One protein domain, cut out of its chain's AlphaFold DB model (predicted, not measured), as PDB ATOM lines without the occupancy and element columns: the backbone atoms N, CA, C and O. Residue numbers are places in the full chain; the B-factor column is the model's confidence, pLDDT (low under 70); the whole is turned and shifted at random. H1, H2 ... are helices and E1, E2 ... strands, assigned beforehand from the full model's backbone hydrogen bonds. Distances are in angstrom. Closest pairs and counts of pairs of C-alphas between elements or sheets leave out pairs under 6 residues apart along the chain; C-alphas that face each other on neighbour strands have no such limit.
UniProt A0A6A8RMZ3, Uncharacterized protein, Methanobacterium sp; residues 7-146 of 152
ATOM      1  N   GLU A   7      18.906   3.714 113.021       93.12
ATOM      2  CA  GLU A   7      17.980   2.709 112.497       93.12
ATOM      3  C   GLU A   7      18.010   1.395 113.285       93.12
ATOM      4  O   GLU A   7      17.067   0.612 113.217       93.12
ATOM      5  N   ASP A   8      19.077   1.152 114.048       92.75
ATOM      6  CA  ASP A   8      19.219  -0.060 114.850       92.75
ATOM      7  C   ASP A   8      18.375  -0.003 116.135       92.75
ATOM      8  O   ASP A   8      18.263  -1.008 116.838       92.75
ATOM      9  N   MET A   9      17.789   1.151 116.476       94.69
ATOM     10  CA  MET A   9      16.970   1.316 117.671       94.69
ATOM     11  C   MET A   9      15.478   1.230 117.344       94.69
ATOM     12  O   MET A   9      14.970   1.897 116.445       94.69
ATOM     13  N   ARG A  10      14.755   0.421 118.117       94.25
ATOM     14  CA  ARG A  10      13.322   0.172 117.932       94.25
ATOM     15  C   ARG A  10      12.611   0.011 119.268       94.25
ATOM     16  O   ARG A  10      13.235  -0.262 120.291       94.25
ATOM     17  N   ARG A  11      11.287   0.129 119.249       94.81
ATOM     18  CA  ARG A  11      10.432  -0.041 120.427       94.81
ATOM     19  C   ARG A  11       9.397  -1.135 120.178       94.81
ATOM     20  O   ARG A  11       8.758  -1.144 119.129       94.81
ATOM     21  N   VAL A  12       9.234  -2.054 121.131       94.56
ATOM     22  CA  VAL A  12       8.198  -3.102 121.119       94.56
ATOM     23  C   VAL A  12       7.314  -2.915 122.339       94.56
ATOM     24  O   VAL A  12       7.718  -3.241 123.449       94.56
ATOM     25  N   GLY A  13       6.117  -2.361 122.136       93.06
ATOM     26  CA  GLY A  13       5.275  -1.925 123.249       93.06
ATOM     27  C   GLY A  13       5.968  -0.816 124.044       93.06
ATOM     28  O   GLY A  13       6.213   0.272 123.527       93.06
ATOM     29  N   ASP A  14       6.309  -1.091 125.294       92.94
ATOM     30  CA  ASP A  14       7.063  -0.228 126.206       92.94
ATOM     31  C   ASP A  14       8.574  -0.519 126.239       92.94
ATOM     32  O   ASP A  14       9.332   0.274 126.787       92.94
ATOM     33  N   ILE A  15       9.031  -1.592 125.592       96.50
ATOM     34  CA  ILE A  15      10.418  -2.053 125.665       96.50
ATOM     35  C   ILE A  15      11.255  -1.410 124.560       96.50
ATOM     36  O   ILE A  15      11.008  -1.625 123.367       96.50
ATOM     37  N   TRP A  16      12.292  -0.670 124.949       97.44
ATOM     38  CA  TRP A  16      13.310  -0.181 124.024       97.44
ATOM     39  C   TRP A  16      14.354  -1.253 123.728       97.44
ATOM     40  O   TRP A  16      14.901  -1.889 124.630       97.44
ATOM     41  N   MET A  17      14.648  -1.444 122.447       94.94
ATOM     42  CA  MET A  17      15.572  -2.460 121.962       94.94
ATOM     43  C   MET A  17      16.552  -1.869 120.956       94.94
ATOM     44  O   MET A  17      16.222  -0.959 120.198       94.94
ATOM     45  N   MET A  18      17.744  -2.452 120.919       92.44
ATOM     46  CA  MET A  18      18.761  -2.196 119.910       92.44
ATOM     47  C   MET A  18      19.141  -3.497 119.206       92.44
ATOM     48  O   MET A  18      19.432  -4.505 119.855       92.44
ATOM     49  N   SER A  19      19.174  -3.463 117.879       88.81
ATOM     50  CA  SER A  19      19.613  -4.570 117.038       88.81
ATOM     51  C   SER A  19      21.100  -4.416 116.731       88.81
ATOM     52  O   SER A  19      21.542  -3.461 116.102       88.81
ATOM     53  N   ILE A  20      21.916  -5.365 117.181       82.81
ATOM     54  CA  ILE A  20      23.338  -5.411 116.844       82.81
ATOM     55  C   ILE A  20      23.478  -6.294 115.611       82.81
ATOM     56  O   ILE A  20      23.484  -7.519 115.731       82.81
ATOM     57  N   THR A  21      23.587  -5.673 114.438       66.75
ATOM     58  CA  THR A  21      23.656  -6.372 113.149       66.75
ATOM     59  C   THR A  21      25.074  -6.358 112.558       66.75
ATOM     60  O   THR A  21      25.877  -5.472 112.867       66.75
ATOM     61  N   PRO A  22      25.403  -7.318 111.671       58.69
ATOM     62  CA  PRO A  22      26.611  -7.264 110.841       58.69
ATOM     63  C   PRO A  22      26.645  -6.087 109.849       58.69
ATOM     64  O   PRO A  22      27.711  -5.729 109.352       58.69
ATOM     65  N   GLU A  23      25.490  -5.495 109.536       51.19
ATOM     66  CA  GLU A  23      25.332  -4.414 108.550       51.19
ATOM     67  C   GLU A  23      25.874  -3.070 109.055       51.19
ATOM     68  O   GLU A  23      26.231  -2.207 108.258       51.19
ATOM     69  N   ALA A  24      25.987  -2.910 110.375       53.03
ATOM     70  CA  ALA A  24      26.665  -1.788 111.021       53.03
ATOM     71  C   ALA A  24      28.211  -1.927 110.995       53.03
ATOM     72  O   ALA A  24      28.947  -1.025 111.393       53.03
ATOM     73  N   GLY A  25      28.724  -3.067 110.520       53.50
ATOM     74  CA  GLY A  25      30.141  -3.414 110.466       53.50
ATOM     75  C   GLY A  25      30.390  -4.848 110.927       53.50
ATOM     76  O   GLY A  25      29.571  -5.457 111.611       53.50
ATOM     77  N   THR A  26      31.531  -5.422 110.535       48.84
ATOM     78  CA  THR A  26      31.800  -6.860 110.690       48.84
ATOM     79  C   THR A  26      31.690  -7.308 112.153       48.84
ATOM     80  O   THR A  26      32.595  -7.080 112.959       48.84
ATOM     81  N   VAL A  27      30.596  -7.986 112.508       53.88
ATOM     82  CA  VAL A  27      30.472  -8.697 113.785       53.88
ATOM     83  C   VAL A  27      31.173 -10.045 113.661       53.88
ATOM     84  O   VAL A  27      30.971 -10.795 112.706       53.88
ATOM     85  N   LYS A  28      32.032 -10.365 114.631       47.34
ATOM     86  CA  LYS A  28      32.675 -11.679 114.720       47.34
ATOM     87  C   LYS A  28      31.547 -12.712 114.900       47.34
ATOM     88  O   LYS A  28      30.933 -12.724 115.961       47.34
ATOM     89  N   ASN A  29      31.275 -13.511 113.861       49.34
ATOM     90  CA  ASN A  29      30.277 -14.599 113.761       49.34
ATOM     91  C   ASN A  29      28.909 -14.294 113.104       49.34
ATOM     92  O   ASN A  29      28.045 -15.158 113.153       49.34
ATOM     93  N   SER A  30      28.716 -13.147 112.440       52.25
ATOM     94  CA  SER A  30      27.582 -12.886 111.516       52.25
ATOM     95  C   SER A  30      26.135 -13.029 112.039       52.25
ATOM     96  O   SER A  30      25.211 -12.916 111.241       52.25
ATOM     97  N   GLU A  31      25.890 -13.226 113.337       65.44
ATOM     98  CA  GLU A  31      24.525 -13.330 113.878       65.44
ATOM     99  C   GLU A  31      24.052 -11.980 114.434       65.44
ATOM    100  O   GLU A  31      24.663 -11.403 115.343       65.44
ATOM    101  N   ALA A  32      22.961 -11.467 113.857       75.38
ATOM    102  CA  ALA A  32      22.238 -10.334 114.411       75.38
ATOM    103  C   ALA A  32      21.614 -10.730 115.754       75.38
ATOM    104  O   ALA A  32      21.126 -11.849 115.915       75.38
ATOM    105  N   ARG A  33      21.621  -9.813 116.721       83.12
ATOM    106  CA  ARG A  33      20.946 -10.033 118.005       83.12
ATOM    107  C   ARG A  33      20.291  -8.765 118.502       83.12
ATOM    108  O   ARG A  33      20.841  -7.679 118.332       83.12
ATOM    109  N   ASP A  34      19.175  -8.941 119.186       87.56
ATOM    110  CA  ASP A  34      18.502  -7.856 119.874       87.56
ATOM    111  C   ASP A  34      18.930  -7.798 121.336       87.56
ATOM    112  O   ASP A  34      19.064  -8.817 122.015       87.56
ATOM    113  N   VAL A  35      19.135  -6.580 121.822       90.81
ATOM    114  CA  VAL A  35      19.432  -6.292 123.223       90.81
ATOM    115  C   VAL A  35      18.421  -5.267 123.713       90.81
ATOM    116  O   VAL A  35      18.153  -4.279 123.032       90.81
ATOM    117  N   VAL A  36      17.842  -5.508 124.885       95.75
ATOM    118  CA  VAL A  36      16.950  -4.547 125.544       95.75
ATOM    119  C   VAL A  36      17.786  -3.488 126.255       95.75
ATOM    120  O   VAL A  36      18.802  -3.808 126.876       95.75
ATOM    121  N   LEU A  37      17.367  -2.226 126.154       96.56
ATOM    122  CA  LEU A  37      17.944  -1.157 126.957       96.56
ATOM    123  C   LEU A  37      17.485  -1.295 128.406       96.56
ATOM    124  O   LEU A  37      16.313  -1.526 128.679       96.56
ATOM    125  N   HIS A  38      18.421  -1.118 129.330       97.06
ATOM    126  CA  HIS A  38      18.105  -1.023 130.747       97.06
ATOM    127  C   HIS A  38      17.294   0.253 131.028       97.06
ATOM    128  O   HIS A  38      17.625   1.302 130.474       97.06
ATOM    129  N   ASP A  39      16.310   0.195 131.931       96.38
ATOM    130  CA  ASP A  39      15.410   1.320 132.245       96.38
ATOM    131  C   ASP A  39      16.172   2.596 132.607       96.38
ATOM    132  O   ASP A  39      15.861   3.672 132.114       96.38
ATOM    133  N   GLN A  40      17.264   2.472 133.364       97.38
ATOM    134  CA  GLN A  40      18.145   3.606 133.653       97.38
ATOM    135  C   GLN A  40      18.656   4.330 132.392       97.38
ATOM    136  O   GLN A  40      18.727   5.551 132.387       97.38
ATOM    137  N   LEU A  41      19.021   3.616 131.320       96.25
ATOM    138  CA  LEU A  41      19.472   4.258 130.076       96.25
ATOM    139  C   LEU A  41      18.321   4.964 129.355       96.25
ATOM    140  O   LEU A  41      18.541   5.991 128.715       96.25
ATOM    141  N   VAL A  42      17.110   4.413 129.461       97.00
ATOM    142  CA  VAL A  42      15.891   5.041 128.943       97.00
ATOM    143  C   VAL A  42      15.606   6.328 129.714       97.00
ATOM    144  O   VAL A  42      15.454   7.378 129.104       97.00
ATOM    145  N   GLU A  43      15.626   6.279 131.045       96.69
ATOM    146  CA  GLU A  43      15.404   7.438 131.919       96.69
ATOM    147  C   GLU A  43      16.464   8.536 131.754       96.69
ATOM    148  O   GLU A  43      16.145   9.717 131.855       96.69
ATOM    149  N   LEU A  44      17.716   8.166 131.460       97.06
ATOM    150  CA  LEU A  44      18.793   9.114 131.154       97.06
ATOM    151  C   LEU A  44      18.652   9.782 129.776       97.06
ATOM    152  O   LEU A  44      19.474  10.624 129.418       97.06
ATOM    153  N   GLY A  45      17.630   9.426 128.997       97.06
ATOM    154  CA  GLY A  45      17.320  10.087 127.738       97.06
ATOM    155  C   GLY A  45      18.036   9.500 126.521       97.06
ATOM    156  O   GLY A  45      18.166  10.178 125.500       97.06
ATOM    157  N   PHE A  46      18.565   8.270 126.602       96.56
ATOM    158  CA  PHE A  46      19.267   7.677 125.460       96.56
ATOM    159  C   PHE A  46      18.362   7.522 124.223       96.56
ATOM    160  O   PHE A  46      18.804   7.887 123.129       96.56
ATOM    161  N   PRO A  47      17.104   7.047 124.337       97.00
ATOM    162  CA  PRO A  47      16.217   6.981 123.183       97.00
ATOM    163  C   PRO A  47      15.932   8.349 122.550       97.00
ATOM    164  O   PRO A  47      15.914   8.478 121.325       97.00
ATOM    165  N   GLU A  48      15.759   9.380 123.371       97.38
ATOM    166  CA  GLU A  48      15.512  10.762 122.958       97.38
ATOM    167  C   GLU A  48      16.733  11.336 122.234       97.38
ATOM    168  O   GLU A  48      16.599  11.941 121.166       97.38
ATOM    169  N   PHE A  49      17.932  11.073 122.760       97.31
ATOM    170  CA  PHE A  49      19.192  11.395 122.098       97.31
ATOM    171  C   PHE A  49      19.247  10.772 120.698       97.31
ATOM    172  O   PHE A  49      19.413  11.495 119.715       97.31
ATOM    173  N   VAL A  50      19.025   9.460 120.577       96.69
ATOM    174  CA  VAL A  50      19.066   8.765 119.280       96.69
ATOM    175  C   VAL A  50      17.984   9.286 118.325       96.69
ATOM    176  O   VAL A  50      18.237   9.456 117.131       96.69
ATOM    177  N   ALA A  51      16.788   9.596 118.831       96.19
ATOM    178  CA  ALA A  51      15.718  10.183 118.032       96.19
ATOM    179  C   ALA A  51      16.111  11.555 117.456       96.19
ATOM    180  O   ALA A  51      15.759  11.848 116.309       96.19
ATOM    181  N   SER A  52      16.887  12.353 118.195       97.12
ATOM    182  CA  SER A  52      17.382  13.665 117.755       97.12
ATOM    183  C   SER A  52      18.506  13.598 116.709       97.12
ATOM    184  O   SER A  52      18.721  14.563 115.974       97.12
ATOM    185  N   CYS A  53      19.204  12.464 116.595       96.88
ATOM    186  CA  CYS A  53      20.304  12.297 115.647       96.88
ATOM    187  C   CYS A  53      19.834  12.262 114.182       96.88
ATOM    188  O   CYS A  53      18.708  11.869 113.859       96.88
ATOM    189  N   ALA A  54      20.737  12.607 113.264       95.50
ATOM    190  CA  ALA A  54      20.548  12.332 111.843       95.50
ATOM    191  C   ALA A  54      20.526  10.807 111.573       95.50
ATOM    192  O   ALA A  54      21.045  10.038 112.386       95.50
ATOM    193  N   PRO A  55      19.932  10.355 110.452       94.81
ATOM    194  CA  PRO A  55      20.040   8.965 110.009       94.81
ATOM    195  C   PRO A  55      21.499   8.486 109.900       94.81
ATOM    196  O   PRO A  55      22.384   9.260 109.528       94.81
ATOM    197  N   GLY A  56      21.739   7.204 110.178       92.56
ATOM    198  CA  GLY A  56      23.054   6.569 110.110       92.56
ATOM    199  C   GLY A  56      23.780   6.427 111.452       92.56
ATOM    200  O   GLY A  56      23.172   6.293 112.513       92.56
ATOM    201  N   HIS A  57      25.114   6.365 111.392       93.62
ATOM    202  CA  HIS A  57      25.974   6.039 112.535       93.62
ATOM    203  C   HIS A  57      25.923   7.115 113.629       93.62
ATOM    204  O   HIS A  57      26.084   8.299 113.352       93.62
ATOM    205  N   LEU A  58      25.777   6.684 114.885       94.00
ATOM    206  CA  LEU A  58      25.639   7.582 116.037       94.00
ATOM    207  C   LEU A  58      26.981   8.098 116.572       94.00
ATOM    208  O   LEU A  58      27.067   9.215 117.069       94.00
ATOM    209  N   PHE A  59      28.026   7.269 116.507       92.69
ATOM    210  CA  PHE A  59      29.295   7.509 117.212       92.69
ATOM    211  C   PHE A  59      30.517   7.583 116.293       92.69
ATOM    212  O   PHE A  59      31.649   7.654 116.768       92.69
ATOM    213  N   LEU A  60      30.309   7.511 114.979       92.38
ATOM    214  CA  LEU A  60      31.370   7.665 113.991       92.38
ATOM    215  C   LEU A  60      30.822   8.294 112.717       92.38
ATOM    216  O   LEU A  60      29.660   8.103 112.372       92.38
ATOM    217  N   THR A  61      31.696   8.976 111.990       92.75
ATOM    218  CA  THR A  61      31.413   9.474 110.645       92.75
ATOM    219  C   THR A  61      32.135   8.575 109.645       92.75
ATOM    220  O   THR A  61      33.356   8.431 109.764       92.75
ATOM    221  N   PRO A  62      31.438   7.943 108.681       92.06
ATOM    222  CA  PRO A  62      32.092   7.207 107.602       92.06
ATOM    223  C   PRO A  62      33.108   8.080 106.854       92.06
ATOM    224  O   PRO A  62      32.948   9.297 106.762       92.06
ATOM    225  N   ALA A  63      34.163   7.466 106.321       92.94
ATOM    226  CA  ALA A  63      35.121   8.168 105.474       92.94
ATOM    227  C   ALA A  63      34.458   8.630 104.154       92.94
ATOM    228  O   ALA A  63      33.386   8.128 103.808       92.94
ATOM    229  N   PRO A  64      35.075   9.556 103.389       93.75
ATOM    230  CA  PRO A  64      34.493  10.055 102.137       93.75
ATOM    231  C   PRO A  64      34.178   8.964 101.101       93.75
ATOM    232  O   PRO A  64      33.273   9.130 100.291       93.75
ATOM    233  N   ASP A  65      34.900   7.842 101.145       92.50
ATOM    234  CA  ASP A  65      34.681   6.655 100.308       92.50
ATOM    235  C   ASP A  65      33.601   5.698 100.859       92.50
ATOM    236  O   ASP A  65      33.404   4.604 100.333       92.50
ATOM    237  N   GLY A  66      32.922   6.081 101.944       88.50
ATOM    238  CA  GLY A  66      31.927   5.275 102.652       88.50
ATOM    239  C   GLY A  66      32.517   4.233 103.607       88.50
ATOM    240  O   GLY A  66      31.765   3.549 104.305       88.50
ATOM    241  N   SER A  67      33.843   4.092 103.690       89.94
ATOM    242  CA  SER A  67      34.464   3.083 104.547       89.94
ATOM    243  C   SER A  67      34.365   3.448 106.034       89.94
ATOM    244  O   SER A  67      34.580   4.585 106.455       89.94
ATOM    245  N   ILE A  68      34.064   2.451 106.873       90.44
ATOM    246  CA  ILE A  68      33.882   2.666 108.320       90.44
ATOM    247  C   ILE A  68      35.034   2.132 109.171       90.44
ATOM    248  O   ILE A  68      35.113   2.447 110.351       90.44
ATOM    249  N   ARG A  69      35.958   1.334 108.616       89.50
ATOM    250  CA  ARG A  69      37.000   0.643 109.406       89.50
ATOM    251  C   ARG A  69      37.955   1.610 110.112       89.50
ATOM    252  O   ARG A  69      38.312   1.381 111.268       89.50
ATOM    253  N   GLY A  70      38.377   2.666 109.417       92.44
ATOM    254  CA  GLY A  70      39.221   3.725 109.977       92.44
ATOM    255  C   GLY A  70      38.503   4.495 111.091       92.44
ATOM    256  O   GLY A  70      38.964   4.429 112.235       92.44
ATOM    257  N   PRO A  71      37.355   5.136 110.794       93.69
ATOM    258  CA  PRO A  71      36.533   5.833 111.787       93.69
ATOM    259  C   PRO A  71      36.158   4.970 112.996       93.69
ATOM    260  O   PRO A  71      36.300   5.397 114.139       93.69
ATOM    261  N   TRP A  72      35.782   3.711 112.764       91.62
ATOM    262  CA  TRP A  72      35.498   2.739 113.817       91.62
ATOM    263  C   TRP A  72      36.677   2.551 114.770       91.62
ATOM    264  O   TRP A  72      36.502   2.549 115.990       91.62
ATOM    265  N   ARG A  73      37.889   2.382 114.225       91.25
ATOM    266  CA  ARG A  73      39.097   2.195 115.035       91.25
ATOM    267  C   ARG A  73      39.382   3.433 115.882       91.25
ATOM    268  O   ARG A  73      39.758   3.271 117.040       91.25
ATOM    269  N   ILE A  74      39.181   4.625 115.320       93.25
ATOM    270  CA  ILE A  74      39.347   5.904 116.024       93.25
ATOM    271  C   ILE A  74      38.361   5.990 117.192       93.25
ATOM    272  O   ILE A  74      38.805   6.096 118.332       93.25
ATOM    273  N   ALA A  75      37.058   5.834 116.939       93.00
ATOM    274  CA  ALA A  75      36.030   5.904 117.978       93.00
ATOM    275  C   ALA A  75      36.258   4.859 119.088       93.00
ATOM    276  O   ALA A  75      36.218   5.163 120.278       93.00
ATOM    277  N   LYS A  76      36.589   3.615 118.715       89.50
ATOM    278  CA  LYS A  76      36.916   2.544 119.672       89.50
ATOM    279  C   LYS A  76      38.134   2.894 120.541       89.50
ATOM    280  O   LYS A  76      38.159   2.567 121.731       89.50
ATOM    281  N   ASN A  77      39.162   3.506 119.954       91.06
ATOM    282  CA  ASN A  77      40.349   3.928 120.691       91.06
ATOM    283  C   ASN A  77      40.034   5.107 121.618       91.06
ATOM    284  O   ASN A  77      40.436   5.052 122.768       91.06
ATOM    285  N   GLN A  78      39.241   6.092 121.186       93.19
ATOM    286  CA  GLN A  78      38.811   7.207 122.043       93.19
ATOM    287  C   GLN A  78      38.084   6.723 123.302       93.19
ATOM    288  O   GLN A  78      38.417   7.160 124.398       93.19
ATOM    289  N   VAL A  79      37.170   5.753 123.174       91.06
ATOM    290  CA  VAL A  79      36.528   5.119 124.344       91.06
ATOM    291  C   VAL A  79      37.561   4.433 125.242       91.06
ATOM    292  O   VAL A  79      37.452   4.474 126.461       91.06
ATOM    293  N   THR A  80      38.581   3.803 124.657       90.44
ATOM    294  CA  THR A  80      39.629   3.122 125.432       90.44
ATOM    295  C   THR A  80      40.479   4.122 126.215       90.44
ATOM    296  O   THR A  80      40.720   3.896 127.397       90.44
ATOM    297  N   GLU A  81      40.888   5.224 125.582       92.88
ATOM    298  CA  GLU A  81      41.660   6.299 126.215       92.88
ATOM    299  C   GLU A  81      40.852   7.027 127.290       92.88
ATOM    300  O   GLU A  81      41.368   7.264 128.374       92.88
ATOM    301  N   PHE A  82      39.566   7.304 127.045       93.00
ATOM    302  CA  PHE A  82      38.673   7.924 128.029       93.00
ATOM    303  C   PHE A  82      38.588   7.120 129.336       93.00
ATOM    304  O   PHE A  82      38.574   7.688 130.422       93.00
ATOM    305  N   VAL A  83      38.563   5.788 129.238       91.75
ATOM    306  CA  VAL A  83      38.411   4.890 130.396       91.75
ATOM    307  C   VAL A  83      39.747   4.582 131.070       91.75
ATOM    308  O   VAL A  83      39.775   4.174 132.233       91.75
ATOM    309  N   ARG A  84      40.868   4.755 130.363       92.81
ATOM    310  CA  ARG A  84      42.203   4.363 130.831       92.81
ATOM    311  C   ARG A  84      42.616   4.988 132.177       92.81
ATOM    312  O   ARG A  84      43.214   4.256 132.963       92.81
ATOM    313  N   PRO A  85      42.277   6.251 132.503       94.38
ATOM    314  CA  PRO A  85      42.555   6.821 133.823       94.38
ATOM    315  C   PRO A  85      41.861   6.089 134.981       94.38
ATOM    316  O   PRO A  85      42.367   6.107 136.097       94.38
ATOM    317  N   VAL A  86      40.724   5.433 134.721       91.81
ATOM    318  CA  VAL A  86      39.957   4.672 135.724       91.81
ATOM    319  C   VAL A  86      40.387   3.201 135.748       91.81
ATOM    320  O   VAL A  86      40.521   2.605 136.813       91.81
ATOM    321  N   VAL A  87      40.636   2.601 134.580       91.38
ATOM    322  CA  VAL A  87      41.108   1.213 134.440       91.38
ATOM    323  C   VAL A  87      42.606   1.215 134.129       91.38
ATOM    324  O   VAL A  87      43.027   1.081 132.975       91.38
ATOM    325  N   THR A  88      43.406   1.389 135.179       93.00
ATOM    326  CA  THR A  88      44.852   1.644 135.080       93.00
ATOM    327  C   THR A  88      45.697   0.409 134.768       93.00
ATOM    328  O   THR A  88      46.804   0.567 134.257       93.00
ATOM    329  N   ASP A  89      45.196  -0.810 135.008       91.56
ATOM    330  CA  ASP A  89      45.919  -2.043 134.669       91.56
ATOM    331  C   ASP A  89      46.136  -2.142 133.142       91.56
ATOM    332  O   ASP A  89      45.160  -2.250 132.379       91.56
ATOM    333  N   PRO A  90      47.396  -2.122 132.662       89.38
ATOM    334  CA  PRO A  90      47.702  -2.171 131.235       89.38
ATOM    335  C   PRO A  90      47.327  -3.509 130.585       89.38
ATOM    336  O   PRO A  90      47.142  -3.559 129.368       89.38
ATOM    337  N   ASN A  91      47.169  -4.582 131.365       89.94
ATOM    338  CA  ASN A  91      46.779  -5.902 130.868       89.94
ATOM    339  C   ASN A  91      45.264  -6.033 130.665       89.94
ATOM    340  O   ASN A  91      44.794  -6.993 130.050       89.94
ATOM    341  N   VAL A  92      44.483  -5.060 131.142       87.81
ATOM    342  CA  VAL A  92      43.034  -5.030 130.951       87.81
ATOM    343  C   VAL A  92      42.698  -4.202 129.714       87.81
ATOM    344  O   VAL A  92      42.986  -3.005 129.621       87.81
ATOM    345  N   ALA A  93      42.020  -4.844 128.761       87.62
ATOM    346  CA  ALA A  93      41.344  -4.169 127.660       87.62
ATOM    347  C   ALA A  93      39.962  -3.679 128.145       87.62
ATOM    348  O   ALA A  93      39.060  -4.509 128.275       87.62
ATOM    349  N   PRO A  94      39.737  -2.368 128.381       86.12
ATOM    350  CA  PRO A  94      38.553  -1.880 129.100       86.12
ATOM    351  C   PRO A  94      37.231  -2.274 128.434       86.12
ATOM    352  O   PRO A  94      36.329  -2.801 129.081       86.12
ATOM    353  N   ASN A  95      37.164  -2.148 127.105       81.56
ATOM    354  CA  ASN A  95      35.999  -2.550 126.312       81.56
ATOM    355  C   ASN A  95      35.642  -4.041 126.468       81.56
ATOM    356  O   ASN A  95      34.468  -4.409 126.416       81.56
ATOM    357  N   HIS A  96      36.638  -4.916 126.642       84.62
ATOM    358  CA  HIS A  96      36.400  -6.336 126.905       84.62
ATOM    359  C   HIS A  96      36.077  -6.582 128.383       84.62
ATOM    360  O   HIS A  96      35.175  -7.362 128.687       84.62
ATOM    361  N   GLY A  97      36.747  -5.855 129.282       89.06
ATOM    362  CA  GLY A  97      36.504  -5.879 130.723       89.06
ATOM    363  C   GLY A  97      35.048  -5.588 131.080       89.06
ATOM    364  O   GLY A  97      34.459  -6.325 131.863       89.06
ATOM    365  N   TRP A  98      34.411  -4.607 130.435       88.69
ATOM    366  CA  TRP A  98      32.984  -4.334 130.642       88.69
ATOM    367  C   TRP A  98      32.072  -5.483 130.219       88.69
ATOM    368  O   TRP A  98      31.133  -5.810 130.939       88.69
ATOM    369  N   ARG A  99      32.360  -6.145 129.091       89.00
ATOM    370  CA  ARG A  99      31.596  -7.329 128.666       89.00
ATOM    371  C   ARG A  99      31.743  -8.472 129.677       89.00
ATOM    372  O   ARG A  99      30.753  -9.131 129.988       89.00
ATOM    373  N   HIS A 100      32.946  -8.692 130.205       91.56
ATOM    374  CA  HIS A 100      33.170  -9.669 131.271       91.56
ATOM    375  C   HIS A 100      32.408  -9.301 132.540       91.56
ATOM    376  O   HIS A 100      31.661 -10.126 133.058       91.56
ATOM    377  N   ARG A 101      32.517  -8.047 132.987       93.19
ATOM    378  CA  ARG A 101      31.803  -7.549 134.164       93.19
ATOM    379  C   ARG A 101      30.291  -7.699 134.017       93.19
ATOM    380  O   ARG A 101      29.649  -8.129 134.963       93.19
ATOM    381  N   PHE A 102      29.731  -7.408 132.842       94.56
ATOM    382  CA  PHE A 102      28.311  -7.634 132.564       94.56
ATOM    383  C   PHE A 102      27.923  -9.103 132.784       94.56
ATOM    384  O   PHE A 102      26.947  -9.374 133.471       94.56
ATOM    385  N   LYS A 103      28.720 -10.059 132.275       94.94
ATOM    386  CA  LYS A 103      28.480 -11.493 132.521       94.94
ATOM    387  C   LYS A 103      28.539 -11.812 134.016       94.94
ATOM    388  O   LYS A 103      27.646 -12.488 134.512       94.94
ATOM    389  N   THR A 104      29.577 -11.353 134.712       97.25
ATOM    390  CA  THR A 104      29.775 -11.624 136.143       97.25
ATOM    391  C   THR A 104      28.617 -11.093 136.976       97.25
ATOM    392  O   THR A 104      27.963 -11.876 137.655       97.25
ATOM    393  N   VAL A 105      28.295  -9.805 136.842       98.06
ATOM    394  CA  VAL A 105      27.190  -9.182 137.580       98.06
ATOM    395  C   VAL A 105      25.860  -9.836 137.213       98.06
ATOM    396  O   VAL A 105      25.055 -10.101 138.094       98.06
ATOM    397  N   GLY A 106      25.643 -10.179 135.938       97.69
ATOM    398  CA  GLY A 106      24.452 -10.910 135.511       97.69
ATOM    399  C   GLY A 106      24.296 -12.258 136.223       97.69
ATOM    400  O   GLY A 106      23.194 -12.622 136.622       97.69
ATOM    401  N   MET A 107      25.392 -12.992 136.439       97.25
ATOM    402  CA  MET A 107      25.365 -14.227 137.234       97.25
ATOM    403  C   MET A 107      25.082 -13.952 138.717       97.25
ATOM    404  O   MET A 107      24.297 -14.680 139.318       97.25
ATOM    405  N   GLU A 108      25.673 -12.904 139.294       98.25
ATOM    406  CA  GLU A 108      25.472 -12.519 140.703       98.25
ATOM    407  C   GLU A 108      24.017 -12.144 141.009       98.25
ATOM    408  O   GLU A 108      23.484 -12.539 142.042       98.25
ATOM    409  N   VAL A 109      23.346 -11.442 140.092       98.06
ATOM    410  CA  VAL A 109      21.934 -11.038 140.242       98.06
ATOM    411  C   VAL A 109      20.942 -12.119 139.787       98.06
ATOM    412  O   VAL A 109      19.741 -11.869 139.681       98.06
ATOM    413  N   GLY A 110      21.423 -13.334 139.499       97.38
ATOM    414  CA  GLY A 110      20.571 -14.467 139.143       97.38
ATOM    415  C   GLY A 110      19.895 -14.327 137.778       97.38
ATOM    416  O   GLY A 110      18.741 -14.744 137.609       97.38
ATOM    417  N   MET A 111      20.576 -13.733 136.791       97.38
ATOM    418  CA  MET A 111      20.100 -13.799 135.412       97.38
ATOM    419  C   MET A 111      20.139 -15.237 134.906       97.38
ATOM    420  O   MET A 111      21.099 -15.978 135.136       97.38
ATOM    421  N   ILE A 112      19.115 -15.625 134.152       94.50
ATOM    422  CA  ILE A 112      19.049 -16.953 133.546       94.50
ATOM    423  C   ILE A 112      20.239 -17.099 132.578       94.50
ATOM    424  O   ILE A 112      20.338 -16.309 131.631       94.50
ATOM    425  N   PRO A 113      21.126 -18.107 132.744       92.62
ATOM    426  CA  PRO A 113      22.362 -18.215 131.965       92.62
ATOM    427  C   PRO A 113      22.147 -18.167 130.453       92.62
ATOM    428  O   PRO A 113      22.882 -17.471 129.755       92.62
ATOM    429  N   ARG A 114      21.090 -18.832 129.973       91.12
ATOM    430  CA  ARG A 114      20.673 -18.842 128.567       91.12
ATOM    431  C   ARG A 114      20.334 -17.446 128.040       91.12
ATOM    432  O   ARG A 114      20.747 -17.096 126.940       91.12
ATOM    433  N   ILE A 115      19.602 -16.643 128.814       92.62
ATOM    434  CA  ILE A 115      19.208 -15.289 128.402       92.62
ATOM    435  C   ILE A 115      20.411 -14.348 128.457       92.62
ATOM    436  O   ILE A 115      20.636 -13.567 127.535       92.62
ATOM    437  N   LEU A 116      21.245 -14.486 129.489       93.00
ATOM    438  CA  LEU A 116      22.500 -13.754 129.603       93.00
ATOM    439  C   LEU A 116      23.447 -14.059 128.425       93.00
ATOM    440  O   LEU A 116      24.085 -13.155 127.888       93.00
ATOM    441  N   ASP A 117      23.525 -15.322 127.996       90.75
ATOM    442  CA  ASP A 117      24.267 -15.728 126.799       90.75
ATOM    443  C   ASP A 117      23.649 -15.166 125.512       90.75
ATOM    444  O   ASP A 117      24.390 -14.646 124.677       90.75
ATOM    445  N   ALA A 118      22.318 -15.167 125.380       89.56
ATOM    446  CA  ALA A 118      21.626 -14.568 124.238       89.56
ATOM    447  C   ALA A 118      21.927 -13.061 124.102       89.56
ATOM    448  O   ALA A 118      22.319 -12.608 123.026       89.56
ATOM    449  N   ILE A 119      21.864 -12.299 125.202       89.88
ATOM    450  CA  ILE A 119      22.210 -10.863 125.233       89.88
ATOM    451  C   ILE A 119      23.658 -10.635 124.772       89.88
ATOM    452  O   ILE A 119      23.963  -9.728 123.987       89.88
ATOM    453  N   GLN A 120      24.582 -11.480 125.232       88.19
ATOM    454  CA  GLN A 120      25.989 -11.376 124.857       88.19
ATOM    455  C   GLN A 120      26.294 -11.941 123.460       88.19
ATOM    456  O   GLN A 120      27.378 -11.671 122.930       88.19
ATOM    457  N   GLY A 121      25.365 -12.659 122.829       87.06
ATOM    458  CA  GLY A 121      25.578 -13.326 121.545       87.06
ATOM    459  C   GLY A 121      26.503 -14.539 121.655       87.06
ATOM    460  O   GLY A 121      27.371 -14.734 120.804       87.06
ATOM    461  N   HIS A 122      26.399 -15.306 122.741       86.06
ATOM    462  CA  HIS A 122      27.028 -16.620 122.841       86.06
ATOM    463  C   HIS A 122      26.107 -17.691 122.260       86.06
ATOM    464  O   HIS A 122      24.887 -17.619 122.393       86.06
ATOM    465  N   LYS A 123      26.707 -18.707 121.630       82.00
ATOM    466  CA  LYS A 123      25.956 -19.834 121.080       82.00
ATOM    467  C   LYS A 123      25.336 -20.676 122.205       82.00
ATOM    468  O   LYS A 123      25.979 -20.830 123.249       82.00
ATOM    469  N   PRO A 124      24.144 -21.259 121.983       80.50
ATOM    470  CA  PRO A 124      23.561 -22.245 122.888       80.50
ATOM    471  C   PRO A 124      24.554 -23.370 123.200       80.50
ATOM    472  O   PRO A 124      25.323 -23.787 122.330       80.50
ATOM    473  N   ARG A 125      24.550 -23.860 124.444       79.62
ATOM    474  CA  ARG A 125      25.499 -24.890 124.903       79.62
ATOM    475  C   ARG A 125      24.960 -26.295 124.664       79.62
ATOM    476  O   ARG A 125      25.740 -27.226 124.486       79.62
ATOM    477  N   THR A 126      23.639 -26.439 124.656       82.88
ATOM    478  CA  THR A 126      22.927 -27.699 124.435       82.88
ATOM    479  C   THR A 126      21.793 -27.519 123.423       82.88
ATOM    480  O   THR A 126      21.316 -26.408 123.204       82.88
ATOM    481  N   THR A 127      21.301 -28.617 122.843       79.44
ATOM    482  CA  THR A 127      20.065 -28.599 122.038       79.44
ATOM    483  C   THR A 127      18.849 -28.202 122.882       79.44
ATOM    484  O   THR A 127      17.925 -27.587 122.375       79.44
ATOM    485  N   GLY A 128      18.844 -28.501 124.185       77.62
ATOM    486  CA  GLY A 128      17.787 -28.052 125.098       77.62
ATOM    487  C   GLY A 128      17.670 -26.525 125.153       77.62
ATOM    488  O   GLY A 128      16.567 -25.986 125.153       77.62
ATOM    489  N   ASP A 129      18.805 -25.823 125.092       79.31
ATOM    490  CA  ASP A 129      18.877 -24.357 125.099       79.31
ATOM    491  C   ASP A 129      18.331 -23.705 123.814       79.31
ATOM    492  O   ASP A 129      18.296 -22.476 123.718       79.31
ATOM    493  N   THR A 130      17.911 -24.479 122.810       76.00
ATOM    494  CA  THR A 130      17.233 -23.939 121.623       76.00
ATOM    495  C   THR A 130      15.707 -23.961 121.749       76.00
ATOM    496  O   THR A 130      15.042 -23.289 120.969       76.00
ATOM    497  N   TYR A 131      15.138 -24.663 122.739       79.75
ATOM    498  CA  TYR A 131      13.686 -24.764 122.924       79.75
ATOM    499  C   TYR A 131      13.089 -23.560 123.662       79.75
ATOM    500  O   TYR A 131      13.556 -23.178 124.734       79.75
ATOM    501  N   GLY A 132      12.001 -23.001 123.127       81.69
ATOM    502  CA  GLY A 132      11.309 -21.826 123.670       81.69
ATOM    503  C   GLY A 132      11.964 -20.507 123.255       81.69
ATOM    504  O   GLY A 132      13.182 -20.436 123.098       81.69
ATOM    505  N   ASP A 133      11.158 -19.462 123.084       85.94
ATOM    506  CA  ASP A 133      11.617 -18.209 122.482       85.94
ATOM    507  C   ASP A 133      12.195 -17.228 123.508       85.94
ATOM    508  O   ASP A 133      11.634 -17.005 124.584       85.94
ATOM    509  N   VAL A 134      13.294 -16.566 123.139       89.06
ATOM    510  CA  VAL A 134      13.835 -15.420 123.882       89.06
ATOM    511  C   VAL A 134      13.063 -14.169 123.461       89.06
ATOM    512  O   VAL A 134      13.443 -13.452 122.540       89.06
ATOM    513  N   THR A 135      11.923 -13.938 124.107       92.44
ATOM    514  CA  THR A 135      11.046 -12.802 123.783       92.44
ATOM    515  C   THR A 135      11.604 -11.471 124.313       92.44
ATOM    516  O   THR A 135      12.328 -11.467 125.314       92.44
ATOM    517  N   PRO A 136      11.215 -10.316 123.732       94.50
ATOM    518  CA  PRO A 136      11.556  -8.995 124.271       94.50
ATOM    519  C   PRO A 136      11.223  -8.834 125.756       94.50
ATOM    520  O   PRO A 136      12.013  -8.276 126.510       94.50
ATOM    521  N   ARG A 137      10.085  -9.386 126.195       95.25
ATOM    522  CA  ARG A 137       9.656  -9.355 127.598       95.25
ATOM    523  C   ARG A 137      10.613 -10.121 128.512       95.25
ATOM    524  O   ARG A 137      10.936  -9.620 129.582       95.25
ATOM    525  N   ILE A 138      11.078 -11.303 128.098       95.31
ATOM    526  CA  ILE A 138      12.070 -12.075 128.864       95.31
ATOM    527  C   ILE A 138      13.386 -11.294 128.945       95.31
ATOM    528  O   ILE A 138      13.956 -11.162 130.023       95.31
ATOM    529  N   LEU A 139      13.844 -10.725 127.826       95.12
ATOM    530  CA  LEU A 139      15.054  -9.902 127.805       95.12
ATOM    531  C   LEU A 139      14.942  -8.697 128.746       95.12
ATOM    532  O   LEU A 139      15.879  -8.440 129.493       95.12
ATOM    533  N   ALA A 140      13.809  -7.991 128.744       96.62
ATOM    534  CA  ALA A 140      13.578  -6.839 129.612       96.62
ATOM    535  C   ALA A 140      13.588  -7.221 131.096       96.62
ATOM    536  O   ALA A 140      14.267  -6.576 131.890       96.62
ATOM    537  N   GLN A 141      12.907  -8.313 131.460       96.81
ATOM    538  CA  GLN A 141      12.901  -8.825 132.833       96.81
ATOM    539  C   GLN A 141      14.306  -9.179 133.324       96.81
ATOM    540  O   GLN A 141      14.661  -8.860 134.453       96.81
ATOM    541  N   GLU A 142      15.113  -9.831 132.485       97.31
ATOM    542  CA  GLU A 142      16.470 -10.230 132.857       97.31
ATOM    543  C   GLU A 142      17.436  -9.038 132.875       97.31
ATOM    544  O   GLU A 142      18.251  -8.937 133.787       97.31
ATOM    545  N   ILE A 143      17.329  -8.106 131.921       97.12
ATOM    546  CA  ILE A 143      18.115  -6.864 131.922       97.12
ATOM    547  C   ILE A 143      17.804  -6.027 133.162       97.12
ATOM    548  O   ILE A 143      18.741  -5.536 133.782       97.12
ATOM    549  N   GLY A 144      16.537  -5.920 133.573       97.25
ATOM    550  CA  GLY A 144      16.131  -5.164 134.763       97.25
ATOM    551  C   GLY A 144      16.687  -5.697 136.090       97.25
ATOM    552  O   GLY A 144      16.592  -5.015 137.104       97.25
ATOM    553  N   LYS A 145      17.293  -6.895 136.108       97.88
ATOM    554  CA  LYS A 145      18.019  -7.412 137.280       97.88
ATOM    555  C   LYS A 145      19.396  -6.773 137.454       97.88
ATOM    556  O   LYS A 145      19.952  -6.839 138.550       97.88
ATOM    557  N   HIS A 146      19.986  -6.209 136.396       97.62
ATOM    558  CA  HIS A 146      21.262  -5.512 136.532       97.62
ATOM    559  C   HIS A 146      21.111  -4.306 137.473       97.62
ATOM    560  O   HIS A 146      20.076  -3.643 137.475       97.62
TER     561      HIS A 146
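AT A GLANCE: This is residues 7 to 146 of the 152 residues of an uncharacterized protein of Methanobacterium sp (UniProt A0A6A8RMZ3). A small twisted sheet of three strands has the short helix H6 across one face, while H1, H2 and H5 only graze it. H5 packs on H6 and folds back beside the longer H4, whose residues 94 to 95 meet residues 79 to 83 of H3 at a corner; these two long helices make an L, and both are apart from the three strands of the sheet. The 140 printed residues include three named strands, then six named helices; the sheet, E1 - E2 - E3, is an antiparallel meander, each strand neighbouring the one before. The class is mostly helix; the whole is compact, with a radius of gyration of the C-alphas of 16.5 A and spans of 46 by 38 by 32 A.

HOW THE PARTS SIT: Inner strand E2, residues 15 to 20, forms hairpins with edge strands E1, residues 9 to 12, and E3, residues 33 to 36; within hydrogen-bond range are N 10 and O 17, 2.9 A, and N 18 and O 35, 2.8 A. H6, residues 136 to 143, is on the sheet at a height of 7.5 A; its closest C-alphas to E3 are Ala 140 and Val 36, 5.8 A. H5, residues 113 to 120, touches H6 about perpendicular at 82 degrees, closest C-alphas Ile 115 and Leu 139, 6.8 A. H4, residues 94 to 108, forms a helical hairpin with H5 at a shallow tilt of 23 degrees, closest C-alphas Gly 106 and Leu 116, 6.8 A. H3, residues 69 to 83, touches H4 with residues 79 to 83 alone, at a steep tilt of 65 degrees, closest C-alphas Thr 80 and Pro 94, 6.3 A. H1, residues 39 to 43, and H2, residues 46 to 52, meet only through their link. Every O i to N i+4 pair is within hydrogen-bond range in H1, H2, H3, H5 and H6; in H4, 10 of 11.

IN THESE COORDINATES: E1 begins at C-alpha 9 (16.970, 1.316, 117.671), and H6 ends at C-alpha 143 (18.115, -6.864, 131.922). E2 is 16.0 A long, H3 21.5 A and H4 20.5 A.

THE WHOLE: The C-alphas farthest apart, of Pro 64 and Gly 128, are 47.5 A apart. The printed part has no cut; the links E2 to E3, H2 to H3 and H5 to H6 are long. Residues 21 to 31 have pLDDT under 70.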